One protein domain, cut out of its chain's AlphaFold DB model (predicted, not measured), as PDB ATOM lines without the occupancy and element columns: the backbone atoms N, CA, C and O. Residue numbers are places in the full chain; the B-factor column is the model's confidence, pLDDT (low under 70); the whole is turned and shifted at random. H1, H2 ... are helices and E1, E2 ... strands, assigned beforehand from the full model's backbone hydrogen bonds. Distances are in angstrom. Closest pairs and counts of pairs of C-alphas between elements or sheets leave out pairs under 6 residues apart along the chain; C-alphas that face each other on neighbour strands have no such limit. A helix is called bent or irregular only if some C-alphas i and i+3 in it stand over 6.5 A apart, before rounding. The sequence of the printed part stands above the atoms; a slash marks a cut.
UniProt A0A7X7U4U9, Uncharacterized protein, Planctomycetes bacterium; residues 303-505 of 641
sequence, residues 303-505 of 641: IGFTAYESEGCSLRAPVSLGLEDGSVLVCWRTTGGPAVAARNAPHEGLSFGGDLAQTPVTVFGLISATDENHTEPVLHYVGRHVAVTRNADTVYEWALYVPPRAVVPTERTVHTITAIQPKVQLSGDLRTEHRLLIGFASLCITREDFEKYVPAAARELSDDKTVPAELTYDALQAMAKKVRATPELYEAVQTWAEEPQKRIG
ATOM      1  N   ILE A 303       5.745   9.459  30.212       64.88
ATOM      2  CA  ILE A 303       6.400  10.735  30.472       64.88
ATOM      3  C   ILE A 303       5.472  11.587  31.345       64.88
ATOM      4  O   ILE A 303       4.340  11.871  30.968       64.88
ATOM      5  N   GLY A 304       5.949  11.981  32.528       56.34
ATOM      6  CA  GLY A 304       5.206  12.852  33.444       56.34
ATOM      7  C   GLY A 304       4.316  12.145  34.466       56.34
ATOM      8  O   GLY A 304       3.564  12.826  35.155       56.34
ATOM      9  N   PHE A 305       4.410  10.820  34.606       58.00
ATOM     10  CA  PHE A 305       3.697  10.088  35.651       58.00
ATOM     11  C   PHE A 305       4.647   9.660  36.776       58.00
ATOM     12  O   PHE A 305       5.552   8.855  36.567       58.00
ATOM     13  N   THR A 306       4.415  10.157  37.992       54.41
ATOM     14  CA  THR A 306       4.929   9.510  39.206       54.41
ATOM     15  C   THR A 306       4.046   8.299  39.460       54.41
ATOM     16  O   THR A 306       2.840   8.481  39.606       54.41
ATOM     17  N   ALA A 307       4.620   7.089  39.500       61.78
ATOM     18  CA  ALA A 307       3.919   5.890  39.960       61.78
ATOM     19  C   ALA A 307       3.073   6.242  41.199       61.78
ATOM     20  O   ALA A 307       3.616   6.743  42.185       61.78
ATOM     21  N   TYR A 308       1.750   6.063  41.140       68.62
ATOM     22  CA  TYR A 308       0.946   6.212  42.348       68.62
ATOM     23  C   TYR A 308       1.104   4.932  43.119       68.62
ATOM     24  O   TYR A 308       0.647   3.906  42.634       68.62
ATOM     25  N   GLU A 309       1.747   4.992  44.274       68.62
ATOM     26  CA  GLU A 309       1.932   3.849  45.155       68.62
ATOM     27  C   GLU A 309       1.075   4.051  46.406       68.62
ATOM     28  O   GLU A 309       1.216   5.042  47.123       68.62
ATOM     29  N   SER A 310       0.162   3.118  46.661       66.62
ATOM     30  CA  SER A 310      -0.674   3.107  47.860       66.62
ATOM     31  C   SER A 310      -0.940   1.674  48.273       66.62
ATOM     32  O   SER A 310      -1.401   0.876  47.462       66.62
ATOM     33  N   GLU A 311      -0.654   1.356  49.537       67.62
ATOM     34  CA  GLU A 311      -1.040   0.086  50.177       67.62
ATOM     35  C   GLU A 311      -0.635  -1.162  49.371       67.62
ATOM     36  O   GLU A 311      -1.370  -2.140  49.256       67.62
ATOM     37  N   GLY A 312       0.563  -1.121  48.779       71.44
ATOM     38  CA  GLY A 312       1.112  -2.224  47.991       71.44
ATOM     39  C   GLY A 312       0.552  -2.345  46.574       71.44
ATOM     40  O   GLY A 312       0.953  -3.266  45.870       71.44
ATOM     41  N   CYS A 313      -0.323  -1.433  46.141       74.62
ATOM     42  CA  CYS A 313      -0.735  -1.272  44.750       74.62
ATOM     43  C   CYS A 313       0.019  -0.103  44.106       74.62
ATOM     44  O   CYS A 313       0.258   0.918  44.754       74.62
ATOM     45  N   SER A 314       0.359  -0.228  42.824       78.12
ATOM     46  CA  SER A 314       0.848   0.877  42.013       78.12
ATOM     47  C   SER A 314       0.040   1.049  40.734       78.12
ATOM     48  O   SER A 314      -0.309   0.062  40.094       78.12
ATOM     49  N   LEU A 315      -0.256   2.285  40.344       82.19
ATOM     50  CA  LEU A 315      -0.753   2.596  39.004       82.19
ATOM     51  C   LEU A 315       0.392   3.142  38.166       82.19
ATOM     52  O   LEU A 315       1.227   3.880  38.682       82.19
ATOM     53  N   ARG A 316       0.433   2.800  36.879       85.75
ATOM     54  CA  ARG A 316       1.348   3.407  35.905       85.75
ATOM     55  C   ARG A 316       0.623   3.665  34.599       85.75
ATOM     56  O   ARG A 316      -0.060   2.775  34.103       85.75
ATOM     57  N   ALA A 317       0.821   4.847  34.028       87.94
ATOM     58  CA  ALA A 317       0.222   5.241  32.760       87.94
ATOM     59  C   ALA A 317       1.300   5.389  31.677       87.94
ATOM     60  O   ALA A 317       1.843   6.482  31.514       87.94
ATOM     61  N   PRO A 318       1.669   4.309  30.958       89.38
ATOM     62  CA  PRO A 318       2.649   4.397  29.885       89.38
ATOM     63  C   PRO A 318       2.192   5.261  28.715       89.38
ATOM     64  O   PRO A 318       3.049   5.659  27.953       89.38
ATOM     65  N   VAL A 319       0.907   5.583  28.534       90.69
ATOM     66  CA  VAL A 319       0.458   6.494  27.461       90.69
ATOM     67  C   VAL A 319      -0.531   7.505  28.024       90.69
ATOM     68  O   VAL A 319      -1.460   7.117  28.724       90.69
ATOM     69  N   SER A 320      -0.351   8.783  27.681       89.88
ATOM     70  CA  SER A 320      -1.305   9.862  27.956       89.88
ATOM     71  C   SER A 320      -1.246  10.889  26.827       89.88
ATOM     72  O   SER A 320      -0.217  11.533  26.618       89.88
ATOM     73  N   LEU A 321      -2.319  10.998  26.046       90.62
ATOM     74  CA  LEU A 321      -2.370  11.791  24.815       90.62
ATOM     75  C   LEU A 321      -3.668  12.597  24.769       90.62
ATOM     76  O   LEU A 321      -4.745  12.038  24.955       90.62
ATOM     77  N   GLY A 322      -3.571  13.900  24.518       91.56
ATOM     78  CA  GLY A 322      -4.725  14.758  24.246       91.56
ATOM     79  C   GLY A 322      -5.111  14.689  22.769       91.56
ATOM     80  O   GLY A 322      -4.240  14.736  21.903       91.56
ATOM     81  N   LEU A 323      -6.399  14.576  22.474       93.50
ATOM     82  CA  LEU A 323      -6.969  14.623  21.128       93.50
ATOM     83  C   LEU A 323      -7.425  16.052  20.792       93.50
ATOM     84  O   LEU A 323      -7.569  16.895  21.677       93.50
ATOM     85  N   GLU A 324      -7.672  16.329  19.511       91.94
ATOM     86  CA  GLU A 324      -7.999  17.679  19.014       91.94
ATOM     87  C   GLU A 324      -9.336  18.233  19.533       91.94
ATOM     88  O   GLU A 324      -9.550  19.441  19.524       91.94
ATOM     89  N   ASP A 325     -10.236  17.366  20.001       92.44
ATOM     90  CA  ASP A 325     -11.507  17.742  20.632       92.44
ATOM     91  C   ASP A 325     -11.401  17.887  22.162       92.44
ATOM     92  O   ASP A 325     -12.414  18.029  22.856       92.44
ATOM     93  N   GLY A 326     -10.179  17.817  22.693       90.62
ATOM     94  CA  GLY A 326      -9.868  17.952  24.110       90.62
ATOM     95  C   GLY A 326     -10.006  16.654  24.895       90.62
ATOM     96  O   GLY A 326      -9.651  16.630  26.066       90.62
ATOM     97  N   SER A 327     -10.495  15.563  24.296       94.62
ATOM     98  CA  SER A 327     -10.504  14.251  24.953       94.62
ATOM     99  C   SER A 327      -9.086  13.748  25.231       94.62
ATOM    100  O   SER A 327      -8.140  14.114  24.545       94.62
ATOM    101  N   VAL A 328      -8.924  12.875  26.223       93.25
ATOM    102  CA  VAL A 328      -7.614  12.360  26.644       93.25
ATOM    103  C   VAL A 328      -7.627  10.844  26.562       93.25
ATOM    104  O   VAL A 328      -8.396  10.192  27.263       93.25
ATOM    105  N   LEU A 329      -6.775  10.274  25.721       94.88
ATOM    106  CA  LEU A 329      -6.534   8.839  25.674       94.88
ATOM    107  C   LEU A 329      -5.427   8.490  26.668       94.88
ATOM    108  O   LEU A 329      -4.293   8.955  26.527       94.88
ATOM    109  N   VAL A 330      -5.743   7.641  27.640       92.56
ATOM    110  CA  VAL A 330      -4.772   7.138  28.615       92.56
ATOM    111  C   VAL A 330      -4.705   5.622  28.503       92.56
ATOM    112  O   VAL A 330      -5.732   4.946  28.484       92.56
ATOM    113  N   CYS A 331      -3.491   5.089  28.451       93.31
ATOM    114  CA  CYS A 331      -3.232   3.675  28.676       93.31
ATOM    115  C   CYS A 331      -2.593   3.537  30.047       93.31
ATOM    116  O   CYS A 331      -1.557   4.160  30.300       93.31
ATOM    117  N   TRP A 332      -3.191   2.738  30.922       91.12
ATOM    118  CA  TRP A 332      -2.689   2.515  32.268       91.12
ATOM    119  C   TRP A 332      -2.733   1.043  32.661       91.12
ATOM    120  O   TRP A 332      -3.416   0.219  32.059       91.12
ATOM    121  N   ARG A 333      -1.937   0.708  33.671       89.25
ATOM    122  CA  ARG A 333      -1.907  -0.600  34.315       89.25
ATOM    123  C   ARG A 333      -1.834  -0.435  35.819       89.25
ATOM    124  O   ARG A 333      -1.323   0.574  36.314       89.25
ATOM    125  N   THR A 334      -2.263  -1.467  36.524       84.19
ATOM    126  CA  THR A 334      -2.069  -1.597  37.961       84.19
ATOM    127  C   THR A 334      -1.125  -2.756  38.258       84.19
ATOM    128  O   THR A 334      -1.146  -3.795  37.598       84.19
ATOM    129  N   THR A 335      -0.242  -2.572  39.231       77.94
ATOM    130  CA  THR A 335       0.575  -3.639  39.812       77.94
ATOM    131  C   THR A 335       0.308  -3.705  41.311       77.94
ATOM    132  O   THR A 335      -0.174  -2.742  41.898       77.94
ATOM    133  N   GLY A 336       0.583  -4.848  41.940       68.31
ATOM    134  CA  GLY A 336       0.181  -5.076  43.330       68.31
ATOM    135  C   GLY A 336      -1.285  -5.501  43.479       68.31
ATOM    136  O   GLY A 336      -2.065  -5.409  42.534       68.31
ATOM    137  N   GLY A 337      -1.642  -6.068  44.632       62.47
ATOM    138  CA  GLY A 337      -2.931  -6.747  44.847       62.47
ATOM    139  C   GLY A 337      -2.889  -8.272  44.610       62.47
ATOM    140  O   GLY A 337      -1.810  -8.824  44.369       62.47
ATOM    141  N   PRO A 338      -4.035  -8.980  44.734       53.03
ATOM    142  CA  PRO A 338      -4.105 -10.449  44.730       53.03
ATOM    143  C   PRO A 338      -3.569 -11.104  43.436       53.03
ATOM    144  O   PRO A 338      -3.290 -10.435  42.441       53.03
ATOM    145  N   ALA A 339      -3.373 -12.431  43.483       55.50
ATOM    146  CA  ALA A 339      -2.691 -13.254  42.471       55.50
ATOM    147  C   ALA A 339      -3.119 -12.994  41.008       55.50
ATOM    148  O   ALA A 339      -4.234 -12.567  40.743       55.50
ATOM    149  N   VAL A 340      -2.253 -13.334  40.043       53.16
ATOM    150  CA  VAL A 340      -2.413 -13.069  38.592       53.16
ATOM    151  C   VAL A 340      -3.792 -13.450  38.027       53.16
ATOM    152  O   VAL A 340      -4.364 -12.678  37.266       53.16
ATOM    153  N   ALA A 341      -4.385 -14.575  38.444       52.53
ATOM    154  CA  ALA A 341      -5.734 -14.964  38.012       52.53
ATOM    155  C   ALA A 341      -6.823 -13.949  38.429       52.53
ATOM    156  O   ALA A 341      -7.757 -13.697  37.673       52.53
ATOM    157  N   ALA A 342      -6.669 -13.303  39.588       63.62
ATOM    158  CA  ALA A 342      -7.544 -12.226  40.046       63.62
ATOM    159  C   ALA A 342      -7.310 -10.899  39.298       63.62
ATOM    160  O   ALA A 342      -8.151 -10.009  39.379       63.62
ATOM    161  N   ARG A 343      -6.199 -10.754  38.557       70.00
ATOM    162  CA  ARG A 343      -5.897  -9.538  37.781       70.00
ATOM    163  C   ARG A 343      -6.654  -9.464  36.460       70.00
ATOM    164  O   ARG A 343      -6.891  -8.366  35.981       70.00
ATOM    165  N   ASN A 344      -7.036 -10.602  35.880       76.81
ATOM    166  CA  ASN A 344      -7.749 -10.628  34.599       76.81
ATOM    167  C   ASN A 344      -9.256 -10.404  34.751       76.81
ATOM    168  O   ASN A 344      -9.846  -9.720  33.918       76.81
ATOM    169  N   ALA A 345      -9.854 -10.929  35.822       84.44
ATOM    170  CA  ALA A 345     -11.298 -10.884  36.048       84.44
ATOM    171  C   ALA A 345     -11.925  -9.473  35.944       84.44
ATOM    172  O   ALA A 345     -12.987  -9.362  35.334       84.44
ATOM    173  N   PRO A 346     -11.296  -8.379  36.432       87.06
ATOM    174  CA  PRO A 346     -11.848  -7.027  36.291       87.06
ATOM    175  C   PRO A 346     -12.002  -6.536  34.847       87.06
ATOM    176  O   PRO A 346     -12.728  -5.573  34.611       87.06
ATOM    177  N   HIS A 347     -11.295  -7.158  33.901       90.75
ATOM    178  CA  HIS A 347     -11.266  -6.766  32.495       90.75
ATOM    179  C   HIS A 347     -12.125  -7.672  31.599       90.75
ATOM    180  O   HIS A 347     -12.206  -7.447  30.389       90.75
ATOM    181  N   GLU A 348     -12.748  -8.710  32.158       89.25
ATOM    182  CA  GLU A 348     -13.638  -9.605  31.423       89.25
ATOM    183  C   GLU A 348     -15.023  -8.967  31.243       89.25
ATOM    184  O   GLU A 348     -15.582  -8.381  32.166       89.25
ATOM    185  N   GLY A 349     -15.590  -9.074  30.038       91.31
ATOM    186  CA  GLY A 349     -16.930  -8.554  29.742       91.31
ATOM    187  C   GLY A 349     -17.023  -7.033  29.564       91.31
ATOM    188  O   GLY A 349     -18.129  -6.519  29.395       91.31
ATOM    189  N   LEU A 350     -15.897  -6.311  29.561       95.00
ATOM    190  CA  LEU A 350     -15.884  -4.890  29.216       95.00
ATOM    191  C   LEU A 350     -16.281  -4.687  27.749       95.00
ATOM    192  O   LEU A 350     -15.914  -5.469  26.870       95.00
ATOM    193  N   SER A 351     -17.038  -3.624  27.490       96.62
ATOM    194  CA  SER A 351     -17.478  -3.245  26.148       96.62
ATOM    195  C   SER A 351     -16.949  -1.864  25.773       96.62
ATOM    196  O   SER A 351     -16.717  -1.012  26.632       96.62
ATOM    197  N   PHE A 352     -16.747  -1.638  24.476       97.62
ATOM    198  CA  PHE A 352     -16.303  -0.351  23.948       97.62
ATOM    199  C   PHE A 352     -17.281   0.773  24.324       97.62
ATOM    200  O   PHE A 352     -18.464   0.724  23.986       97.62
ATOM    201  N   GLY A 353     -16.772   1.803  25.000       96.56
ATOM    202  CA  GLY A 353     -17.559   2.918  25.526       96.56
ATOM    203  C   GLY A 353     -18.290   2.612  26.836       96.56
ATOM    204  O   GLY A 353     -19.043   3.462  27.304       96.56
ATOM    205  N   GLY A 354     -18.083   1.425  27.414       95.81
ATOM    206  CA  GLY A 354     -18.632   1.021  28.703       95.81
ATOM    207  C   GLY A 354     -17.855   1.574  29.900       95.81
ATOM    208  O   GLY A 354     -16.973   2.434  29.776       95.81
ATOM    209  N   ASP A 355     -18.202   1.068  31.081       93.00
ATOM    210  CA  ASP A 355     -17.507   1.390  32.325       93.00
ATOM    211  C   ASP A 355     -16.068   0.861  32.328       93.00
ATOM    212  O   ASP A 355     -15.747  -0.126  31.668       93.00
ATOM    213  N   LEU A 356     -15.202   1.543  33.078       92.31
ATOM    214  CA  LEU A 356     -13.813   1.133  33.286       92.31
ATOM    215  C   LEU A 356     -13.731  -0.123  34.157       92.31
ATOM    216  O   LEU A 356     -14.613  -0.375  34.985       92.31
ATOM    217  N   ALA A 357     -12.630  -0.867  34.034       90.12
ATOM    218  CA  ALA A 357     -12.394  -2.031  34.877       90.12
ATOM    219  C   ALA A 357     -12.405  -1.669  36.370       90.12
ATOM    220  O   ALA A 357     -11.809  -0.678  36.815       90.12
ATOM    221  N   GLN A 358     -13.036  -2.521  37.178       84.69
ATOM    222  CA  GLN A 358     -13.044  -2.389  38.636       84.69
ATOM    223  C   GLN A 358     -11.794  -3.036  39.238       84.69
ATOM    224  O   GLN A 358     -11.846  -4.107  39.841       84.69
ATOM    225  N   THR A 359     -10.646  -2.400  39.031       81.00
ATOM    226  CA  THR A 359      -9.376  -2.829  39.627       81.00
ATOM    227  C   THR A 359      -9.214  -2.249  41.040       81.00
ATOM    228  O   THR A 359      -9.947  -1.329  41.409       81.00
ATOM    229  N   PRO A 360      -8.235  -2.719  41.840       75.06
ATOM    230  CA  PRO A 360      -7.922  -2.098  43.128       75.06
ATOM    231  C   PRO A 360      -7.543  -0.613  43.033       75.06
ATOM    232  O   PRO A 360      -7.537   0.067  44.050       75.06
ATOM    233  N   VAL A 361      -7.171  -0.117  41.845       76.38
ATOM    234  CA  VAL A 361      -6.779   1.275  41.610       76.38
ATOM    235  C   VAL A 361      -7.231   1.693  40.202       76.38
ATOM    236  O   VAL A 361      -6.523   1.467  39.230       76.38
ATOM    237  N   THR A 362      -8.393   2.333  40.073       78.25
ATOM    238  CA  THR A 362      -8.923   2.790  38.770       78.25
ATOM    239  C   THR A 362      -8.880   4.315  38.636       78.25
ATOM    240  O   THR A 362      -9.277   5.027  39.551       78.25
ATOM    241  N   VAL A 363      -8.461   4.843  37.481       81.25
ATOM    242  CA  VAL A 363      -8.574   6.283  37.170       81.25
ATOM    243  C   VAL A 363      -9.994   6.555  36.671       81.25
ATOM    244  O   VAL A 363     -10.277   6.395  35.491       81.25
ATOM    245  N   PHE A 364     -10.910   6.913  37.569       78.44
ATOM    246  CA  PHE A 364     -12.337   7.045  37.234       78.44
ATOM    247  C   PHE A 364     -12.642   8.246  36.328       78.44
ATOM    248  O   PHE A 364     -13.418   8.155  35.377       78.44
ATOM    249  N   GLY A 365     -12.007   9.377  36.613       83.19
ATOM    250  CA  GLY A 365     -12.219  10.619  35.890       83.19
ATOM    251  C   GLY A 365     -11.006  11.519  35.996       83.19
ATOM    252  O   GLY A 365     -10.086  11.267  36.781       83.19
ATOM    253  N   LEU A 366     -11.017  12.578  35.199       85.56
ATOM    254  CA  LEU A 366      -9.968  13.585  35.209       85.56
ATOM    255  C   LEU A 366     -10.548  14.977  35.461       85.56
ATOM    256  O   LEU A 366     -11.727  15.209  35.209       85.56
ATOM    257  N   ILE A 367      -9.717  15.910  35.912       80.88
ATOM    258  CA  ILE A 367     -10.038  17.341  35.946       80.88
ATOM    259  C   ILE A 367      -8.953  18.148  35.246       80.88
ATOM    260  O   ILE A 367      -7.764  17.847  35.395       80.88
ATOM    261  N   SER A 368      -9.331  19.187  34.501       77.19
ATOM    262  CA  SER A 368      -8.335  20.142  34.009       77.19
ATOM    263  C   SER A 368      -7.631  20.791  35.203       77.19
ATOM    264  O   SER A 368      -8.275  21.219  36.162       77.19
ATOM    265  N   ALA A 369      -6.295  20.822  35.187       67.81
ATOM    266  CA  ALA A 369      -5.560  21.587  36.183       67.81
ATOM    267  C   ALA A 369      -5.649  23.066  35.801       67.81
ATOM    268  O   ALA A 369      -4.970  23.506  34.876       67.81
ATOM    269  N   THR A 370      -6.497  23.812  36.496       63.75
ATOM    270  CA  THR A 370      -6.608  25.265  36.351       63.75
ATOM    271  C   THR A 370      -6.094  25.966  37.608       63.75
ATOM    272  O   THR A 370      -5.859  25.353  38.654       63.75
ATOM    273  N   ASP A 371      -5.868  27.268  37.507       62.91
ATOM    274  CA  ASP A 371      -5.717  28.145  38.664       62.91
ATOM    275  C   ASP A 371      -6.860  29.162  38.694       62.91
ATOM    276  O   ASP A 371      -7.682  29.198  37.780       62.91
ATOM    277  N   GLU A 372      -6.933  29.965  39.757       60.69
ATOM    278  CA  GLU A 372      -8.017  30.944  39.939       60.69
ATOM    279  C   GLU A 372      -8.127  31.992  38.821       60.69
ATOM    280  O   GLU A 372      -9.157  32.643  38.709       60.69
ATOM    281  N   ASN A 373      -7.087  32.171  38.002       55.06
ATOM    282  CA  ASN A 373      -7.078  33.137  36.903       55.06
ATOM    283  C   ASN A 373      -7.407  32.496  35.552       55.06
ATOM    284  O   ASN A 373      -7.433  33.197  34.537       55.06
ATOM    285  N   HIS A 374      -7.627  31.181  35.517       62.12
ATOM    286  CA  HIS A 374      -8.102  30.513  34.320       62.12
ATOM    287  C   HIS A 374      -9.571  30.897  34.122       62.12
ATOM    288  O   HIS A 374     -10.426  30.562  34.935       62.12
ATOM    289  N   THR A 375      -9.867  31.609  33.036       56.69
ATOM    290  CA  THR A 375     -11.227  32.094  32.736       56.69
ATOM    291  C   THR A 375     -12.198  30.964  32.403       56.69
ATOM    292  O   THR A 375     -13.409  31.151  32.409       56.69
ATOM    293  N   GLU A 376     -11.669  29.785  32.073       65.94
ATOM    294  CA  GLU A 376     -12.483  28.609  31.801       65.94
ATOM    295  C   GLU A 376     -12.759  27.797  33.070       65.94
ATOM    296  O   GLU A 376     -11.841  27.582  33.870       65.94
ATOM    297  N   PRO A 377     -13.989  27.275  33.230       66.69
ATOM    298  CA  PRO A 377     -14.325  26.419  34.357       66.69
ATOM    299  C   PRO A 377     -13.455  25.159  34.370       66.69
ATOM    300  O   PRO A 377     -13.045  24.654  33.321       66.69
ATOM    301  N   VAL A 378     -13.224  24.610  35.567       73.81
ATOM    302  CA  VAL A 378     -12.635  23.273  35.718       73.81
ATOM    303  C   VAL A 378     -13.487  22.287  34.922       73.81
ATOM    304  O   VAL A 378     -14.692  22.156  35.132       73.81
ATOM    305  N   LEU A 379     -12.856  21.591  33.988       81.00
ATOM    306  CA  LEU A 379     -13.516  20.604  33.156       81.00
ATOM    307  C   LEU A 379     -13.380  19.245  33.814       81.00
ATOM    308  O   LEU A 379     -12.269  18.804  34.098       81.00
ATOM    309  N   HIS A 380     -14.513  18.582  34.017       84.44
ATOM    310  CA  HIS A 380     -14.587  17.229  34.547       84.44
ATOM    311  C   HIS A 380     -14.683  16.247  33.386       84.44
ATOM    312  O   HIS A 380     -15.579  16.348  32.553       84.44
ATOM    313  N   TYR A 381     -13.760  15.299  33.328       90.38
ATOM    314  CA  TYR A 381     -13.699  14.307  32.272       90.38
ATOM    315  C   TYR A 381     -14.226  12.974  32.781       90.38
ATOM    316  O   TYR A 381     -13.790  12.486  33.828       90.38
ATOM    317  N   VAL A 382     -15.097  12.350  31.995       91.88
ATOM    318  CA  VAL A 382     -15.614  11.002  32.256       91.88
ATOM    319  C   VAL A 382     -14.745   9.987  31.528       91.88
ATOM    320  O   VAL A 382     -14.581  10.095  30.312       91.88
ATOM    321  N   GLY A 383     -14.208   9.003  32.251       93.38
ATOM    322  CA  GLY A 383     -13.456   7.894  31.667       93.38
ATOM    323  C   GLY A 383     -14.359   6.786  31.127       93.38
ATOM    324  O   GLY A 383     -15.288   6.346  31.807       93.38
ATOM    325  N   ARG A 384     -14.073   6.308  29.913       95.94
ATOM    326  CA  ARG A 384     -14.749   5.165  29.284       95.94
ATOM    327  C   ARG A 384     -13.774   4.155  28.727       95.94
ATOM    328  O   ARG A 384     -12.727   4.522  28.192       95.94
ATOM    329  N   HIS A 385     -14.144   2.886  28.853       97.38
ATOM    330  CA  HIS A 385     -13.332   1.782  28.379       97.38
ATOM    331  C   HIS A 385     -13.222   1.815  26.854       97.38
ATOM    332  O   HIS A 385     -14.226   1.960  26.154       97.38
ATOM    333  N   VAL A 386     -12.007   1.665  26.336       98.19
ATOM    334  CA  VAL A 386     -11.752   1.554  24.897       98.19
ATOM    335  C   VAL A 386     -11.387   0.122  24.547       98.19
ATOM    336  O   VAL A 386     -12.068  -0.498  23.737       98.19
ATOM    337  N   ALA A 387     -10.298  -0.379  25.126       97.75
ATOM    338  CA  ALA A 387      -9.747  -1.685  24.803       97.75
ATOM    339  C   ALA A 387      -8.783  -2.173  25.892       97.75
ATOM    340  O   ALA A 387      -8.388  -1.428  26.792       97.75
ATOM    341  N   VAL A 388      -8.341  -3.422  25.754       96.81
ATOM    342  CA  VAL A 388      -7.281  -4.019  26.570       96.81
ATOM    343  C   VAL A 388      -6.179  -4.556  25.664       96.81
ATOM    344  O   VAL A 388      -6.468  -5.271  24.705       96.81
ATOM    345  N   THR A 389      -4.922  -4.278  26.001       96.56
ATOM    346  CA  THR A 389      -3.752  -4.970  25.432       96.56
ATOM    347  C   THR A 389      -3.041  -5.765  26.527       96.56
ATOM    348  O   THR A 389      -3.158  -5.449  27.714       96.56
ATOM    349  N   ARG A 390      -2.343  -6.843  26.154       94.44
ATOM    350  CA  ARG A 390      -1.669  -7.740  27.108       94.44
ATOM    351  C   ARG A 390      -0.250  -8.012  26.657       94.44
ATOM    352  O   ARG A 390      -0.070  -8.436  25.525       94.44
ATOM    353  N   ASN A 391       0.718  -7.786  27.534       92.31
ATOM    354  CA  ASN A 391       2.114  -8.125  27.286       92.31
ATOM    355  C   ASN A 391       2.645  -8.928  28.478       92.31
ATOM    356  O   ASN A 391       2.715  -8.406  29.598       92.31
ATOM    357  N   ALA A 392       2.973 -10.193  28.232       88.88
ATOM    358  CA  ALA A 392       3.235 -11.212  29.234       88.88
ATOM    359  C   ALA A 392       2.109 -11.241  30.291       88.88
ATOM    360  O   ALA A 392       0.925 -11.269  29.962       88.88
ATOM    361  N   ASP A 393       2.461 -11.168  31.573       86.69
ATOM    362  CA  ASP A 393       1.500 -11.177  32.681       86.69
ATOM    363  C   ASP A 393       0.927  -9.783  33.009       86.69
ATOM    364  O   ASP A 393       0.358  -9.570  34.087       86.69
ATOM    365  N   THR A 394       1.108  -8.803  32.118       89.25
ATOM    366  CA  THR A 394       0.666  -7.419  32.329       89.25
ATOM    367  C   THR A 394      -0.522  -7.075  31.445       89.25
ATOM    368  O   THR A 394      -0.462  -7.173  30.220       89.25
ATOM    369  N   VAL A 395      -1.589  -6.596  32.084       92.56
ATOM    370  CA  VAL A 395      -2.787  -6.077  31.422       92.56
ATOM    371  C   VAL A 395      -2.713  -4.554  31.375       92.56
ATOM    372  O   VAL A 395      -2.448  -3.908  32.389       92.56
ATOM    373  N   TYR A 396      -2.946  -3.994  30.193       93.88
ATOM    374  CA  TYR A 396      -2.993  -2.559  29.947       93.88
ATOM    375  C   TYR A 396      -4.405  -2.173  29.516       93.88
ATOM    376  O   TYR A 396      -4.893  -2.643  28.485       93.88
ATOM    377  N   GLU A 397      -5.057  -1.310  30.288       95.25
ATOM    378  CA  GLU A 397      -6.364  -0.762  29.947       95.25
ATOM    379  C   GLU A 397      -6.202   0.559  29.198       95.25
ATOM    380  O   GLU A 397      -5.505   1.472  29.646       95.25
ATOM    381  N   TRP A 398      -6.865   0.652  28.050       97.00
ATOM    382  CA  TRP A 398      -7.008   1.878  27.284       97.00
ATOM    383  C   TRP A 398      -8.349   2.513  27.622       97.00
ATOM    384  O   TRP A 398      -9.398   1.877  27.490       97.00
ATOM    385  N   ALA A 399      -8.313   3.777  28.026       96.19
ATOM    386  CA  ALA A 399      -9.480   4.542  28.422       96.19
ATOM    387  C   ALA A 399      -9.486   5.916  27.747       96.19
ATOM    388  O   ALA A 399      -8.450   6.578  27.641       96.19
ATOM    389  N   LEU A 400     -10.667   6.351  27.309       97.06
ATOM    390  CA  LEU A 400     -10.893   7.688  26.774       97.06
ATOM    391  C   LEU A 400     -11.601   8.534  27.827       97.06
ATOM    392  O   LEU A 400     -12.696   8.195  28.269       97.06
ATOM    393  N   TYR A 401     -10.986   9.649  28.197       94.88
ATOM    394  CA  TYR A 401     -11.546  10.628  29.116       94.88
ATOM    395  C   TYR A 401     -12.099  11.796  28.318       94.88
ATOM    396  O   TYR A 401     -11.381  12.433  27.547       94.88
ATOM    397  N   VAL A 402     -13.389  12.067  28.471       95.25
ATOM    398  CA  VAL A 402     -14.114  13.002  27.609       95.25
ATOM    399  C   VAL A 402     -14.624  14.179  28.441       95.25
ATOM    400  O   VAL A 402     -15.301  13.928  29.436       95.25
ATOM    401  N   PRO A 403     -14.312  15.436  28.071       93.38
ATOM    402  CA  PRO A 403     -14.893  16.623  28.700       93.38
ATOM    403  C   PRO A 403     -16.323  16.886  28.188       93.38
ATOM    404  O   PRO A 403     -16.633  16.512  27.051       93.38
ATOM    405  N   PRO A 404     -17.178  17.595  28.960       92.19
ATOM    406  CA  PRO A 404     -18.600  17.805  28.636       92.19
ATOM    407  C   PRO A 404     -18.820  18.578  27.336       92.19
ATOM    408  O   PRO A 404     -19.828  18.404  26.655       92.19
ATOM    409  N   ARG A 405     -17.844  19.402  26.958       90.38
ATOM    410  CA  ARG A 405     -17.795  20.130  25.693       90.38
ATOM    411  C   ARG A 405     -16.462  19.867  25.011       90.38
ATOM    412  O   ARG A 405     -15.474  19.603  25.690       90.38
ATOM    413  N   ALA A 406     -16.436  19.936  23.683       89.44
ATOM    414  CA  ALA A 406     -15.175  19.881  22.954       89.44
ATOM    415  C   ALA A 406     -14.310  21.090  23.336       89.44
ATOM    416  O   ALA A 406     -14.808  22.215  23.395       89.44
ATOM    417  N   VAL A 407     -13.031  20.843  23.598       83.00
ATOM    418  CA  VAL A 407     -12.040  21.878  23.896       83.00
ATOM    419  C   VAL A 407     -11.007  21.788  22.802       83.00
ATOM    420  O   VAL A 407     -10.286  20.801  22.738       83.00
ATOM    421  N   VAL A 408     -10.969  22.776  21.917       78.38
ATOM    422  CA  VAL A 408      -9.977  22.796  20.844       78.38
ATOM    423  C   VAL A 408      -8.706  23.410  21.421       78.38
ATOM    424  O   VAL A 408      -8.728  24.599  21.753       78.38
ATOM    425  N   PRO A 409      -7.609  22.647  21.576       67.88
ATOM    426  CA  PRO A 409      -6.351  23.222  22.018       67.88
ATOM    427  C   PRO A 409      -5.915  24.258  20.981       67.88
ATOM    428  O   PRO A 409      -5.848  23.965  19.788       67.88
ATOM    429  N   THR A 410      -5.626  25.478  21.424       58.75
ATOM    430  CA  THR A 410      -5.130  26.546  20.543       58.75
ATOM    431  C   THR A 410      -3.731  26.239  20.013       58.75
ATOM    432  O   THR A 410      -3.359  26.702  18.937       58.75
ATOM    433  N   GLU A 411      -2.968  25.424  20.746       64.06
ATOM    434  CA  GLU A 411      -1.588  25.061  20.447       64.06
ATOM    435  C   GLU A 411      -1.294  23.609  20.850       64.06
ATOM    436  O   GLU A 411      -1.978  23.019  21.695       64.06
ATOM    437  N   ARG A 412      -0.237  23.030  20.261       63.31
ATOM    438  CA  ARG A 412       0.273  21.693  20.602       63.31
ATOM    439  C   ARG A 412       0.945  21.733  21.976       63.31
ATOM    440  O   ARG A 412       2.164  21.770  22.078       63.31
ATOM    441  N   THR A 413       0.132  21.760  23.020       63.81
ATOM    442  CA  THR A 413       0.576  21.951  24.400       63.81
ATOM    443  C   THR A 413       0.501  20.655  25.194       63.81
ATOM    444  O   THR A 413      -0.047  19.637  24.758       63.81
ATOM    445  N   VAL A 414       1.106  20.681  26.379       64.75
ATOM    446  CA  VAL A 414       0.955  19.624  27.375       64.75
ATOM    447  C   VAL A 414      -0.151  20.021  28.332       64.75
ATOM    448  O   VAL A 414       0.061  20.875  29.203       64.75
ATOM    449  N   HIS A 415      -1.298  19.355  28.224       63.94
ATOM    450  CA  HIS A 415      -2.342  19.482  29.226       63.94
ATOM    451  C   HIS A 415      -1.883  18.801  30.510       63.94
ATOM    452  O   HIS A 415      -1.599  17.602  30.525       63.94
ATOM    453  N   THR A 416      -1.816  19.578  31.590       63.41
ATOM    454  CA  THR A 416      -1.711  19.021  32.934       63.41
ATOM    455  C   THR A 416      -3.120  18.677  33.387       63.41
ATOM    456  O   THR A 416      -3.973  19.555  33.519       63.41
ATOM    457  N   ILE A 417      -3.384  17.400  33.603       66.75
ATOM    458  CA  ILE A 417      -4.722  16.914  33.914       66.75
ATOM    459  C   ILE A 417      -4.646  16.122  35.204       66.75
ATOM    460  O   ILE A 417      -3.823  15.226  35.314       66.75
ATOM    461  N   THR A 418      -5.469  16.436  36.194       65.81
ATOM    462  CA  THR A 418      -5.387  15.755  37.488       65.81
ATOM    463  C   THR A 418      -6.330  14.559  37.524       65.81
ATOM    464  O   THR A 418      -7.504  14.686  37.190       65.81
ATOM    465  N   ALA A 419      -5.831  13.397  37.935       65.00
ATOM    466  CA  ALA A 419      -6.647  12.220  38.197       65.00
ATOM    467  C   ALA A 419      -7.573  12.474  39.395       65.00
ATOM    468  O   ALA A 419      -7.099  12.857  40.470       65.00
ATOM    469  N   ILE A 420      -8.870  12.207  39.243       59.62
ATOM    470  CA  ILE A 420      -9.753  12.009  40.395       59.62
ATOM    471  C   ILE A 420      -9.511  10.586  40.903       59.62
ATOM    472  O   ILE A 420      -9.433   9.631  40.131       59.62
ATOM    473  N   GLN A 421      -9.303  10.502  42.212       63.53
ATOM    474  CA  GLN A 421      -8.593   9.432  42.901       63.53
ATOM    475  C   GLN A 421      -9.160   8.009  42.688       63.53
ATOM    476  O   GLN A 421     -10.360   7.847  42.460       63.53
ATOM    477  N   PRO A 422      -8.305   6.973  42.823       55.34
ATOM    478  CA  PRO A 422      -8.663   5.573  42.675       55.34
ATOM    479  C   PRO A 422      -9.466   5.032  43.853       55.34
ATOM    480  O   PRO A 422      -9.101   5.219  45.011       55.34
ATOM    481  N   LYS A 423     -10.524   4.277  43.552       51.62
ATOM    482  CA  LYS A 423     -11.222   3.438  44.529       51.62
ATOM    483  C   LYS A 423     -10.285   2.313  44.982       51.62
ATOM    484  O   LYS A 423     -10.146   1.335  44.257       51.62
ATOM    485  N   VAL A 424      -9.682   2.427  46.167       52.75
ATOM    486  CA  VAL A 424      -8.980   1.296  46.791       52.75
ATOM    487  C   VAL A 424      -9.999   0.438  47.526       52.75
ATOM    488  O   VAL A 424     -10.533   0.821  48.565       52.75
ATOM    489  N   GLN A 425     -10.320  -0.723  46.958       49.69
ATOM    490  CA  GLN A 425     -11.148  -1.712  47.638       49.69
ATOM    491  C   GLN A 425     -10.258  -2.550  48.560       49.69
ATOM    492  O   GLN A 425      -9.696  -3.565  48.153       49.69
ATOM    493  N   LEU A 426     -10.114  -2.099  49.805       48.88
ATOM    494  CA  LEU A 426      -9.471  -2.881  50.853       48.88
ATOM    495  C   LEU A 426     -10.396  -3.999  51.340       48.88
ATOM    496  O   LEU A 426     -11.624  -3.906  51.281       48.88
ATOM    497  N   SER A 427      -9.784  -5.075  51.825       44.88
ATOM    498  CA  SER A 427     -10.456  -6.224  52.425       44.88
ATOM    499  C   SER A 427     -11.449  -5.799  53.518       44.88
ATOM    500  O   SER A 427     -11.045  -5.457  54.627       44.88
ATOM    501  N   GLY A 428     -12.746  -5.861  53.213       47.84
ATOM    502  CA  GLY A 428     -13.846  -5.813  54.184       47.84
ATOM    503  C   GLY A 428     -14.411  -4.428  54.506       47.84
ATOM    504  O   GLY A 428     -15.630  -4.294  54.526       47.84
ATOM    505  N   ASP A 429     -13.570  -3.404  54.677       45.16
ATOM    506  CA  ASP A 429     -14.013  -2.042  55.008       45.16
ATOM    507  C   ASP A 429     -13.736  -1.073  53.850       45.16
ATOM    508  O   ASP A 429     -12.596  -0.699  53.567       45.16
ATOM    509  N   LEU A 430     -14.806  -0.633  53.180       44.09
ATOM    510  CA  LEU A 430     -14.775   0.427  52.170       44.09
ATOM    511  C   LEU A 430     -14.488   1.779  52.845       44.09
ATOM    512  O   LEU A 430     -15.401   2.562  53.103       44.09
ATOM    513  N   ARG A 431     -13.223   2.079  53.138       46.41
ATOM    514  CA  ARG A 431     -12.809   3.457  53.429       46.41
ATOM    515  C   ARG A 431     -12.407   4.144  52.131       46.41
ATOM    516  O   ARG A 431     -11.314   3.946  51.620       46.41
ATOM    517  N   THR A 432     -13.304   4.974  51.608       50.34
ATOM    518  CA  THR A 432     -13.014   5.880  50.492       50.34
ATOM    519  C   THR A 432     -12.140   7.035  51.000       50.34
ATOM    520  O   THR A 432     -12.644   8.070  51.437       50.34
ATOM    521  N   GLU A 433     -10.817   6.866  51.025       50.16
ATOM    522  CA  GLU A 433      -9.900   7.980  51.307       50.16
ATOM    523  C   GLU A 433      -9.660   8.801  50.046       50.16
ATOM    524  O   GLU A 433      -8.760   8.467  49.296       50.16
ATOM    525  N   HIS A 434     -10.391   9.897  49.840       51.16
ATOM    526  CA  HIS A 434     -10.195  10.785  48.688       51.16
ATOM    527  C   HIS A 434      -8.819  11.491  48.705       51.16
ATOM    528  O   HIS A 434      -8.565  12.349  49.549       51.16
ATOM    529  N   ARG A 435      -7.939  11.187  47.742       53.34
ATOM    530  CA  ARG A 435      -6.607  11.823  47.546       53.34
ATOM    531  C   ARG A 435      -6.409  12.436  46.153       53.34
ATOM    532  O   ARG A 435      -6.088  11.785  45.164       53.34
ATOM    533  N   LEU A 436      -6.530  13.744  46.064       52.53
ATOM    534  CA  LEU A 436      -6.427  14.458  44.798       52.53
ATOM    535  C   LEU A 436      -4.945  14.696  44.441       52.53
ATOM    536  O   LEU A 436      -4.388  15.699  44.867       52.53
ATOM    537  N   LEU A 437      -4.260  13.753  43.770       56.09
ATOM    538  CA  LEU A 437      -2.784  13.734  43.846       56.09
ATOM    539  C   LEU A 437      -1.983  13.260  42.617       56.09
ATOM    540  O   LEU A 437      -0.816  12.908  42.783       56.09
ATOM    541  N   ILE A 438      -2.519  13.268  41.387       59.97
ATOM    542  CA  ILE A 438      -1.686  12.891  40.223       59.97
ATOM    543  C   ILE A 438      -1.992  13.731  38.988       59.97
ATOM    544  O   ILE A 438      -3.089  13.651  38.451       59.97
ATOM    545  N   GLY A 439      -1.017  14.515  38.526       67.38
ATOM    546  CA  GLY A 439      -1.082  15.188  37.231       67.38
ATOM    547  C   GLY A 439      -0.583  14.269  36.114       67.38
ATOM    548  O   GLY A 439       0.538  13.780  36.189       67.38
ATOM    549  N   PHE A 440      -1.387  14.063  35.078       72.56
ATOM    550  CA  PHE A 440      -0.964  13.564  33.779       72.56
ATOM    551  C   PHE A 440      -0.425  14.724  32.954       72.56
ATOM    552  O   PHE A 440      -1.072  15.767  32.856       72.56
ATOM    553  N   ALA A 441       0.738  14.531  32.345       77.56
ATOM    554  CA  ALA A 441       1.190  15.351  31.234       77.56
ATOM    555  C   ALA A 441       0.696  14.691  29.939       77.56
ATOM    556  O   ALA A 441       1.220  13.657  29.531       77.56
ATOM    557  N   SER A 442      -0.325  15.268  29.309       83.62
ATOM    558  CA  SER A 442      -0.886  14.753  28.056       83.62
ATOM    559  C   SER A 442      -0.464  15.632  26.890       83.62
ATOM    560  O   SER A 442      -0.845  16.799  26.834       83.62
ATOM    561  N   LEU A 443       0.300  15.073  25.949       85.44
ATOM    562  CA  LEU A 443       0.651  15.766  24.709       85.44
ATOM    563  C   LEU A 443      -0.571  15.824  23.788       85.44
ATOM    564  O   LEU A 443      -1.092  14.769  23.422       85.44
ATOM    565  N   CYS A 444      -0.985  17.019  23.369       88.38
ATOM    566  CA  CYS A 444      -1.948  17.167  22.279       88.38
ATOM    567  C   CYS A 444      -1.360  16.631  20.973       88.38
ATOM    568  O   CYS A 444      -0.265  17.026  20.558       88.38
ATOM    569  N   ILE A 445      -2.088  15.739  20.313       89.50
ATOM    570  CA  ILE A 445      -1.681  15.117  19.058       89.50
ATOM    571  C   ILE A 445      -2.731  15.326  17.974       89.50
ATOM    572  O   ILE A 445      -3.933  15.317  18.235       89.50
ATOM    573  N   THR A 446      -2.252  15.496  16.746       91.81
ATOM    574  CA  THR A 446      -3.097  15.515  15.549       91.81
ATOM    575  C   THR A 446      -3.576  14.105  15.203       91.81
ATOM    576  O   THR A 446      -3.051  13.110  15.715       91.81
ATOM    577  N   ARG A 447      -4.520  13.987  14.265       95.06
ATOM    578  CA  ARG A 447      -4.879  12.687  13.675       95.06
ATOM    579  C   ARG A 447      -3.669  11.940  13.093       95.06
ATOM    580  O   ARG A 447      -3.542  10.737  13.300       95.06
ATOM    581  N   GLU A 448      -2.775  12.636  12.393       93.81
ATOM    582  CA  GLU A 448      -1.577  12.025  11.796       93.81
ATOM    583  C   GLU A 448      -0.635  11.474  12.878       93.81
ATOM    584  O   GLU A 448      -0.187  10.327  12.815       93.81
ATOM    585  N   ASP A 449      -0.388  12.269  13.923       91.81
ATOM    586  CA  ASP A 449       0.380  11.835  15.089       91.81
ATOM    587  C   ASP A 449      -0.284  10.628  15.778       91.81
ATOM    588  O   ASP A 449       0.406   9.696  16.193       91.81
ATOM    589  N   PHE A 450      -1.617  10.611  15.882       94.19
ATOM    590  CA  PHE A 450      -2.365   9.486  16.443       94.19
ATOM    591  C   PHE A 450      -2.110   8.196  15.664       94.19
ATOM    592  O   PHE A 450      -1.726   7.185  16.257       94.19
ATOM    593  N   GLU A 451      -2.296   8.234  14.342       94.56
ATOM    594  CA  GLU A 451      -2.131   7.082  13.447       94.56
ATOM    595  C   GLU A 451      -0.700   6.524  13.487       94.56
ATOM    596  O   GLU A 451      -0.480   5.326  13.295       94.56
ATOM    597  N   LYS A 452       0.273   7.375  13.823       91.50
ATOM    598  CA  LYS A 452       1.668   6.996  14.028       91.50
ATOM    599  C   LYS A 452       1.938   6.407  15.416       91.50
ATOM    600  O   LYS A 452       2.541   5.337  15.516       91.50
ATOM    601  N   TYR A 453       1.546   7.092  16.492       91.12
ATOM    602  CA  TYR A 453       1.997   6.759  17.850       91.12
ATOM    603  C   TYR A 453       1.133   5.707  18.545       91.12
ATOM    604  O   TYR A 453       1.678   4.813  19.195       91.12
ATOM    605  N   VAL A 454      -0.195   5.778  18.410       94.50
ATOM    606  CA  VAL A 454      -1.112   4.916  19.174       94.50
ATOM    607  C   VAL A 454      -1.046   3.459  18.706       94.50
ATOM    608  O   VAL A 454      -0.820   2.592  19.552       94.50
ATOM    609  N   PRO A 455      -1.114   3.147  17.394       95.50
ATOM    610  CA  PRO A 455      -0.917   1.780  16.922       95.50
ATOM    611  C   PRO A 455       0.452   1.212  17.303       95.50
ATOM    612  O   PRO A 455       0.548   0.048  17.673       95.50
ATOM    613  N   ALA A 456       1.522   2.011  17.237       93.81
ATOM    614  CA  ALA A 456       2.855   1.566  17.640       93.81
ATOM    615  C   ALA A 456       2.904   1.201  19.136       93.81
ATOM    616  O   ALA A 456       3.330   0.098  19.473       93.81
ATOM    617  N   ALA A 457       2.368   2.064  20.006       94.12
ATOM    618  CA  ALA A 457       2.254   1.790  21.437       94.12
ATOM    619  C   ALA A 457       1.422   0.527  21.723       94.12
ATOM    620  O   ALA A 457       1.861  -0.328  22.486       94.12
ATOM    621  N   ALA A 458       0.260   0.365  21.081       96.25
ATOM    622  CA  ALA A 458      -0.593  -0.811  21.261       96.25
ATOM    623  C   ALA A 458       0.129  -2.118  20.900       96.25
ATOM    624  O   ALA A 458       0.067  -3.075  21.667       96.25
ATOM    625  N   ARG A 459       0.899  -2.142  19.801       96.06
ATOM    626  CA  ARG A 459       1.709  -3.317  19.432       96.06
ATOM    627  C   ARG A 459       2.835  -3.585  20.428       96.06
ATOM    628  O   ARG A 459       3.138  -4.738  20.715       96.06
ATOM    629  N   GLU A 460       3.491  -2.554  20.951       94.06
ATOM    630  CA  GLU A 460       4.529  -2.719  21.980       94.06
ATOM    631  C   GLU A 460       3.953  -3.276  23.292       94.06
ATOM    632  O   GLU A 460       4.589  -4.108  23.944       94.06
ATOM    633  N   LEU A 461       2.727  -2.872  23.629       94.75
ATOM    634  CA  LEU A 461       1.966  -3.298  24.804       94.75
ATOM    635  C   LEU A 461       1.116  -4.562  24.572       94.75
ATOM    636  O   LEU A 461       0.323  -4.916  25.446       94.75
ATOM    637  N   SER A 462       1.292  -5.242  23.431       95.56
ATOM    638  CA  SER A 462       0.635  -6.512  23.105       95.56
ATOM    639  C   SER A 462       1.642  -7.630  22.796       95.56
ATOM    640  O   SER A 462       2.665  -7.398  22.139       95.56
ATOM    641  N   ASP A 463       1.357  -8.854  23.231       94.31
ATOM    642  CA  ASP A 463       2.155 -10.055  22.960       94.31
ATOM    643  C   ASP A 463       2.102 -10.436  21.482       94.31
ATOM    644  O   ASP A 463       3.128 -10.658  20.841       94.31
ATOM    645  N   ASP A 464       0.898 -10.428  20.918       95.69
ATOM    646  CA  ASP A 464       0.610 -10.782  19.525       95.69
ATOM    647  C   ASP A 464       0.919  -9.654  18.525       95.69
ATOM    648  O   ASP A 464       0.738  -9.820  17.318       95.69
ATOM    649  N   LYS A 465       1.386  -8.498  19.018       95.69
ATOM    650  CA  LYS A 465       1.647  -7.288  18.223       95.69
ATOM    651  C   LYS A 465       0.430  -6.817  17.420       95.69
ATOM    652  O   LYS A 465       0.598  -6.205  16.361       95.69
ATOM    653  N   THR A 466      -0.783  -7.061  17.915       95.62
ATOM    654  CA  THR A 466      -2.016  -6.556  17.305       95.62
ATOM    655  C   THR A 466      -2.409  -5.189  17.862       95.62
ATOM    656  O   THR A 466      -1.884  -4.712  18.870       95.62
ATOM    657  N   VAL A 467      -3.303  -4.516  17.138       97.44
ATOM    658  CA  VAL A 467      -3.924  -3.258  17.556       97.44
ATOM    659  C   VAL A 467      -5.423  -3.532  17.664       97.44
ATOM    660  O   VAL A 467      -6.006  -3.944  16.658       97.44
ATOM    661  N   PRO A 468      -6.045  -3.327  18.837       97.44
ATOM    662  CA  PRO A 468      -7.495  -3.394  18.985       97.44
ATOM    663  C   PRO A 468      -8.216  -2.565  17.914       97.44
ATOM    664  O   PRO A 468      -7.819  -1.430  17.638       97.44
ATOM    665  N   ALA A 469      -9.270  -3.117  17.308       97.12
ATOM    666  CA  ALA A 469      -9.995  -2.472  16.207       97.12
ATOM    667  C   ALA A 469     -10.646  -1.141  16.635       97.12
ATOM    668  O   ALA A 469     -10.853  -0.235  15.828       97.12
ATOM    669  N   GLU A 470     -10.929  -1.021  17.926       97.06
ATOM    670  CA  GLU A 470     -11.496   0.132  18.606       97.06
ATOM    671  C   GLU A 470     -10.503   1.296  18.754       97.06
ATOM    672  O   GLU A 470     -10.923   2.448  18.871       97.06
ATOM    673  N   LEU A 471      -9.190   1.030  18.728       97.19
ATOM    674  CA  LEU A 471      -8.132   2.040  18.876       97.19
ATOM    675  C   LEU A 471      -7.844   2.768  17.555       97.19
ATOM    676  O   LEU A 471      -6.708   2.851  17.087       97.19
ATOM    677  N   THR A 472      -8.890   3.334  16.959       97.88
ATOM    678  CA  THR A 472      -8.797   4.209  15.785       97.88
ATOM    679  C   THR A 472      -9.276   5.613  16.125       97.88
ATOM    680  O   THR A 472     -10.158   5.791  16.965       97.88
ATOM    681  N   TYR A 473      -8.716   6.623  15.454       97.69
ATOM    682  CA  TYR A 473      -9.071   8.019  15.717       97.69
ATOM    683  C   TYR A 473     -10.579   8.259  15.555       97.69
ATOM    684  O   TYR A 473     -11.219   8.838  16.430       97.69
ATOM    685  N   ASP A 474     -11.169   7.737  14.476       98.00
ATOM    686  CA  ASP A 474     -12.590   7.920  14.173       98.00
ATOM    687  C   ASP A 474     -13.505   7.214  15.185       98.00
ATOM    688  O   ASP A 474     -14.529   7.776  15.580       98.00
ATOM    689  N   ALA A 475     -13.133   6.018  15.658       98.06
ATOM    690  CA  ALA A 475     -13.892   5.320  16.694       98.06
ATOM    691  C   ALA A 475     -13.871   6.094  18.021       98.06
ATOM    692  O   ALA A 475     -14.921   6.264  18.645       98.06
ATOM    693  N   LEU A 476     -12.711   6.625  18.421       98.31
ATOM    694  CA  LEU A 476     -12.584   7.439  19.633       98.31
ATOM    695  C   LEU A 476     -13.374   8.748  19.531       98.31
ATOM    696  O   LEU A 476     -14.094   9.097  20.462       98.31
ATOM    697  N   GLN A 477     -13.327   9.432  18.384       97.81
ATOM    698  CA  GLN A 477     -14.126  10.637  18.142       97.81
ATOM    699  C   GLN A 477     -15.634  10.341  18.170       97.81
ATOM    700  O   GLN A 477     -16.423  11.103  18.737       97.81
ATOM    701  N   ALA A 478     -16.063   9.210  17.602       98.06
ATOM    702  CA  ALA A 478     -17.454   8.770  17.674       98.06
ATOM    703  C   ALA A 478     -17.880   8.444  19.115       98.06
ATOM    704  O   ALA A 478     -18.990   8.803  19.516       98.06
ATOM    705  N   MET A 479     -17.008   7.810  19.909       98.06
ATOM    706  CA  MET A 479     -17.250   7.579  21.334       98.06
ATOM    707  C   MET A 479     -17.372   8.904  22.091       98.06
ATOM    708  O   MET A 479     -18.355   9.098  22.801       98.06
ATOM    709  N   ALA A 480     -16.436   9.836  21.906       97.69
ATOM    710  CA  ALA A 480     -16.440  11.123  22.595       97.69
ATOM    711  C   ALA A 480     -17.738  11.906  22.345       97.69
ATOM    712  O   ALA A 480     -18.334  12.445  23.276       97.69
ATOM    713  N   LYS A 481     -18.245  11.898  21.105       97.75
ATOM    714  CA  LYS A 481     -19.555  12.487  20.766       97.75
ATOM    715  C   LYS A 481     -20.708  11.840  21.532       97.75
ATOM    716  O   LYS A 481     -21.559  12.561  22.042       97.75
ATOM    717  N   LYS A 482     -20.733  10.506  21.638       97.69
ATOM    718  CA  LYS A 482     -21.762   9.789  22.410       97.69
ATOM    719  C   LYS A 482     -21.694  10.138  23.894       97.69
ATOM    720  O   LYS A 482     -22.722  10.445  24.474       97.69
ATOM    721  N   VAL A 483     -20.495  10.159  24.480       96.31
ATOM    722  CA  VAL A 483     -20.299  10.484  25.903       96.31
ATOM    723  C   VAL A 483     -20.745  11.915  26.212       96.31
ATOM    724  O   VAL A 483     -21.442  12.135  27.193       96.31
ATOM    725  N   ARG A 484     -20.417  12.897  25.359       95.88
ATOM    726  CA  ARG A 484     -20.907  14.286  25.494       95.88
ATOM    727  C   ARG A 484     -22.425  14.409  25.382       95.88
ATOM    728  O   ARG A 484     -23.004  15.285  26.008       95.88
ATOM    729  N   ALA A 485     -23.068  13.529  24.618       96.31
ATOM    730  CA  ALA A 485     -24.519  13.489  24.476       96.31
ATOM    731  C   ALA A 485     -25.241  12.792  25.650       96.31
ATOM    732  O   ALA A 485     -26.450  12.596  25.575       96.31
ATOM    733  N   THR A 486     -24.528  12.407  26.716       95.06
ATOM    734  CA  THR A 486     -25.093  11.770  27.920       95.06
ATOM    735  C   THR A 486     -24.683  12.564  29.171       95.06
ATOM    736  O   THR A 486     -23.705  12.206  29.838       95.06
ATOM    737  N   PRO A 487     -25.368  13.686  29.473       89.88
ATOM    738  CA  PRO A 487     -25.022  14.591  30.575       89.88
ATOM    739  C   PRO A 487     -24.936  13.911  31.949       89.88
ATOM    740  O   PRO A 487     -24.092  14.276  32.766       89.88
ATOM    741  N   GLU A 488     -25.736  12.868  32.172       91.31
ATOM    742  CA  GLU A 488     -25.831  12.119  33.431       91.31
ATOM    743  C   GLU A 488     -24.487  11.496  33.838       91.31
ATOM    744  O   GLU A 488     -24.213  11.267  35.016       91.31
ATOM    745  N   LEU A 489     -23.603  11.240  32.866       89.00
ATOM    746  CA  LEU A 489     -22.273  10.701  33.139       89.00
ATOM    747  C   LEU A 489     -21.368  11.704  33.864       89.00
ATOM    748  O   LEU A 489     -20.485  11.298  34.620       89.00
ATOM    749  N   TYR A 490     -21.578  13.000  33.637       88.56
ATOM    750  CA  TYR A 490     -20.767  14.066  34.219       88.56
ATOM    751  C   TYR A 490     -21.206  14.411  35.638       88.56
ATOM    752  O   TYR A 490     -20.350  14.738  36.457       88.56
ATOM    753  N   GLU A 491     -22.495  14.271  35.954       84.81
ATOM    754  CA  GLU A 491     -23.037  14.528  37.297       84.81
ATOM    755  C   GLU A 491     -22.357  13.653  38.357       84.81
ATOM    756  O   GLU A 491     -21.998  14.132  39.437       84.81
ATOM    757  N   ALA A 492     -22.093  12.383  38.031       76.12
ATOM    758  CA  ALA A 492     -21.356  11.479  38.907       76.12
ATOM    759  C   ALA A 492     -19.925  11.982  39.150       76.12
ATOM    760  O   ALA A 492     -19.492  12.091  40.292       76.12
ATOM    761  N   VAL A 493     -19.189  12.352  38.098       76.88
ATOM    762  CA  VAL A 493     -17.814  12.863  38.243       76.88
ATOM    763  C   VAL A 493     -17.781  14.187  39.011       76.88
ATOM    764  O   VAL A 493     -16.893  14.382  39.840       76.88
ATOM    765  N   GLN A 494     -18.740  15.084  38.774       76.88
ATOM    766  CA  GLN A 494     -18.863  16.359  39.484       76.88
ATOM    767  C   GLN A 494     -19.146  16.147  40.968       76.88
ATOM    768  O   GLN A 494     -18.374  16.620  41.796       76.88
ATOM    769  N   THR A 495     -20.159  15.345  41.311       75.56
ATOM    770  CA  THR A 495     -20.494  15.008  42.706       75.56
ATOM    771  C   THR A 495     -19.277  14.444  43.445       75.56
ATOM    772  O   THR A 495     -18.979  14.826  44.577       75.56
ATOM    773  N   TRP A 496     -18.521  13.567  42.779       66.62
ATOM    774  CA  TRP A 496     -17.307  12.967  43.332       66.62
ATOM    775  C   TRP A 496     -16.136  13.940  43.456       66.62
ATOM    776  O   TRP A 496     -15.293  13.755  44.331       66.62
ATOM    777  N   ALA A 497     -16.050  14.948  42.591       67.06
ATOM    778  CA  ALA A 497     -15.016  15.975  42.649       67.06
ATOM    779  C   ALA A 497     -15.339  17.071  43.677       67.06
ATOM    780  O   ALA A 497     -14.422  17.616  44.295       67.06
ATOM    781  N   GLU A 498     -16.622  17.351  43.904       68.31
ATOM    782  CA  GLU A 498     -17.092  18.330  44.880       68.31
ATOM    783  C   GLU A 498     -16.758  17.937  46.320       68.31
ATOM    784  O   GLU A 498     -16.399  18.799  47.112       68.31
ATOM    785  N   GLU A 499     -16.866  16.659  46.701       63.94
ATOM    786  CA  GLU A 499     -16.571  16.230  48.078       63.94
ATOM    787  C   GLU A 499     -15.112  16.495  48.505       63.94
ATOM    788  O   GLU A 499     -14.898  17.120  49.549       63.94
ATOM    789  N   PRO A 500     -14.092  16.090  47.723       57.47
ATOM    790  CA  PRO A 500     -12.705  16.466  47.968       57.47
ATOM    791  C   PRO A 500     -12.508  17.981  47.976       57.47
ATOM    792  O   PRO A 500     -11.835  18.490  48.867       57.47
ATOM    793  N   GLN A 501     -13.122  18.714  47.039       58.22
ATOM    794  CA  GLN A 501     -13.035  20.178  46.996       58.22
ATOM    795  C   GLN A 501     -13.630  20.828  48.257       58.22
ATOM    796  O   GLN A 501     -13.015  21.730  48.818       58.22
ATOM    797  N   LYS A 502     -14.760  20.320  48.768       61.88
ATOM    798  CA  LYS A 502     -15.383  20.753  50.033       61.88
ATOM    799  C   LYS A 502     -14.478  20.462  51.240       61.88
ATOM    800  O   LYS A 502     -14.391  21.288  52.146       61.88
ATOM    801  N   ARG A 503     -13.775  19.318  51.259       55.25
ATOM    802  CA  ARG A 503     -12.840  18.931  52.342       55.25
ATOM    803  C   ARG A 503     -11.515  19.691  52.324       55.25
ATOM    804  O   ARG A 503     -10.915  19.849  53.382       55.25
ATOM    805  N   ILE A 504     -11.081  20.195  51.168       52.22
ATOM    806  CA  ILE A 504      -9.902  21.076  51.046       52.22
ATOM    807  C   ILE A 504     -10.210  22.500  51.578       52.22
ATOM    808  O   ILE A 504      -9.377  23.399  51.525       52.22
ATOM    809  N   GLY A 505     -11.379  22.672  52.198       45.62
ATOM    810  CA  GLY A 505     -11.812  23.865  52.897       45.62
ATOM    811  C   GLY A 505     -12.675  24.722  52.001       45.62
ATOM    812  O   GLY A 505     -12.290  25.061  50.882       45.62
TER     813      GLY A 505
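AT A GLANCE: This is residues 303 to 505 of the 641 residues of an uncharacterized protein of Planctomycetes bacterium (UniProt A0A7X7U4U9). A closed barrel of seven strands, E2 to E8, with H2, H3 and H4 packed on its outside and the short H1 over E6, also on the outside; E1 pairs onto E2 outside the ring. The loop of residues 421 to 438 reaches up to 27 A from the mean of the C-alphas. The 203 printed residues hold eight strands and four helices, in order E1 E2 E3 H1 E4 E5 E6 E7 E8 H2 H3 H4, a mixed class. Round the ring run E2 E3 E6 E5 E4 E7 E8 and back to E2, antiparallel but for E8 and E2. The whole is compact, radius of gyration of the C-alphas 16.3 A, spanning 47 by 44 by 30 A.

IN THESE COORDINATES: E1 is residues 308 to 310, beginning at C-alpha 308 (0.946, 6.212, 42.348). E2 is 313 to 322, 26.3 A long and bending by 55 degrees at 318; E3 is 328 to 335, 22.3 A. H1 is 340 to 347, and E4 is 365 to 368. E5 is 380 to 391, 31.2 A, bending by 59 degrees at 387; E6 is 394 to 402, 25.6 A. E7 is 414 to 420, and E8 is 439 to 444. H2 is 447 to 460, 19.9 A; H3 is 473 to 484, 16.6 A. H4 is 488 to 503, 23.9 A, ending at C-alpha 503 (-12.840, 18.931, 52.342). H1 and H2 are only just irregular: C-alphas 343 and 346 are 6.6 A apart, 452 and 455 6.50 A.

HOW THE PARTS SIT: E1 E2 E3 and E4 E5 E6 are meanders, each strand the antiparallel neighbour of the one before; E4 E5 E6 E7 form a Greek key, four strands in a row of which three, E4 E5 E6, are a meander and the first, E4, is the antiparallel neighbour of the fourth, E7. Pairs within hydrogen-bond range are N 310 and O 313 for E1 and E2, 2.9 A; N 316 and O 333 for E2 and E3, 2.9 A; N 330 and O 399 for E3 and E6, 2.9 A; N 384 and O 400 for E5 and E6, 2.9 A; N 381 and O 366 for E4 and E5, 2.8 A; N 367 and O 418 for E4 and E7, 2.8 A; N 417 and O 440 for E7 and E8, 2.9 A. E8 and E2 are parallel, with N 322 and O 443 2.8 A apart. The four helices lie outside the barrel. On the local plane H1 runs along E6 at 20 degrees, H2 along E2 at 3 degrees, H3 slantwise to E6 at 44 degrees, and H4 across E4 at 68 degrees. H2 and H3 only just touch, with 3 pairs of C-alphas within 8 A, closest Arg 447 and Tyr 473 at 6.6 A; H2 does so with residues 447 to 451 alone, H3 with 473 alone. In H3 every O i to N i+4 pair is within hydrogen-bond range; H2 has 8 of 10, H4 8 of 12, and H1 0 of 4, with 2 of 5 O i to N i+3 pairs.

THE WHOLE: The C-alphas of Asp 464 and Gly 505, the two farthest apart, are 49.7 A apart. The printed part has no cut. The long links are H1 to E4, E4 to E5, E6 to E7, E7 to E8 and H2 to H3. Mean pLDDT of the printed part is 80.0; 66 residues are under 70, among them 409 to 439.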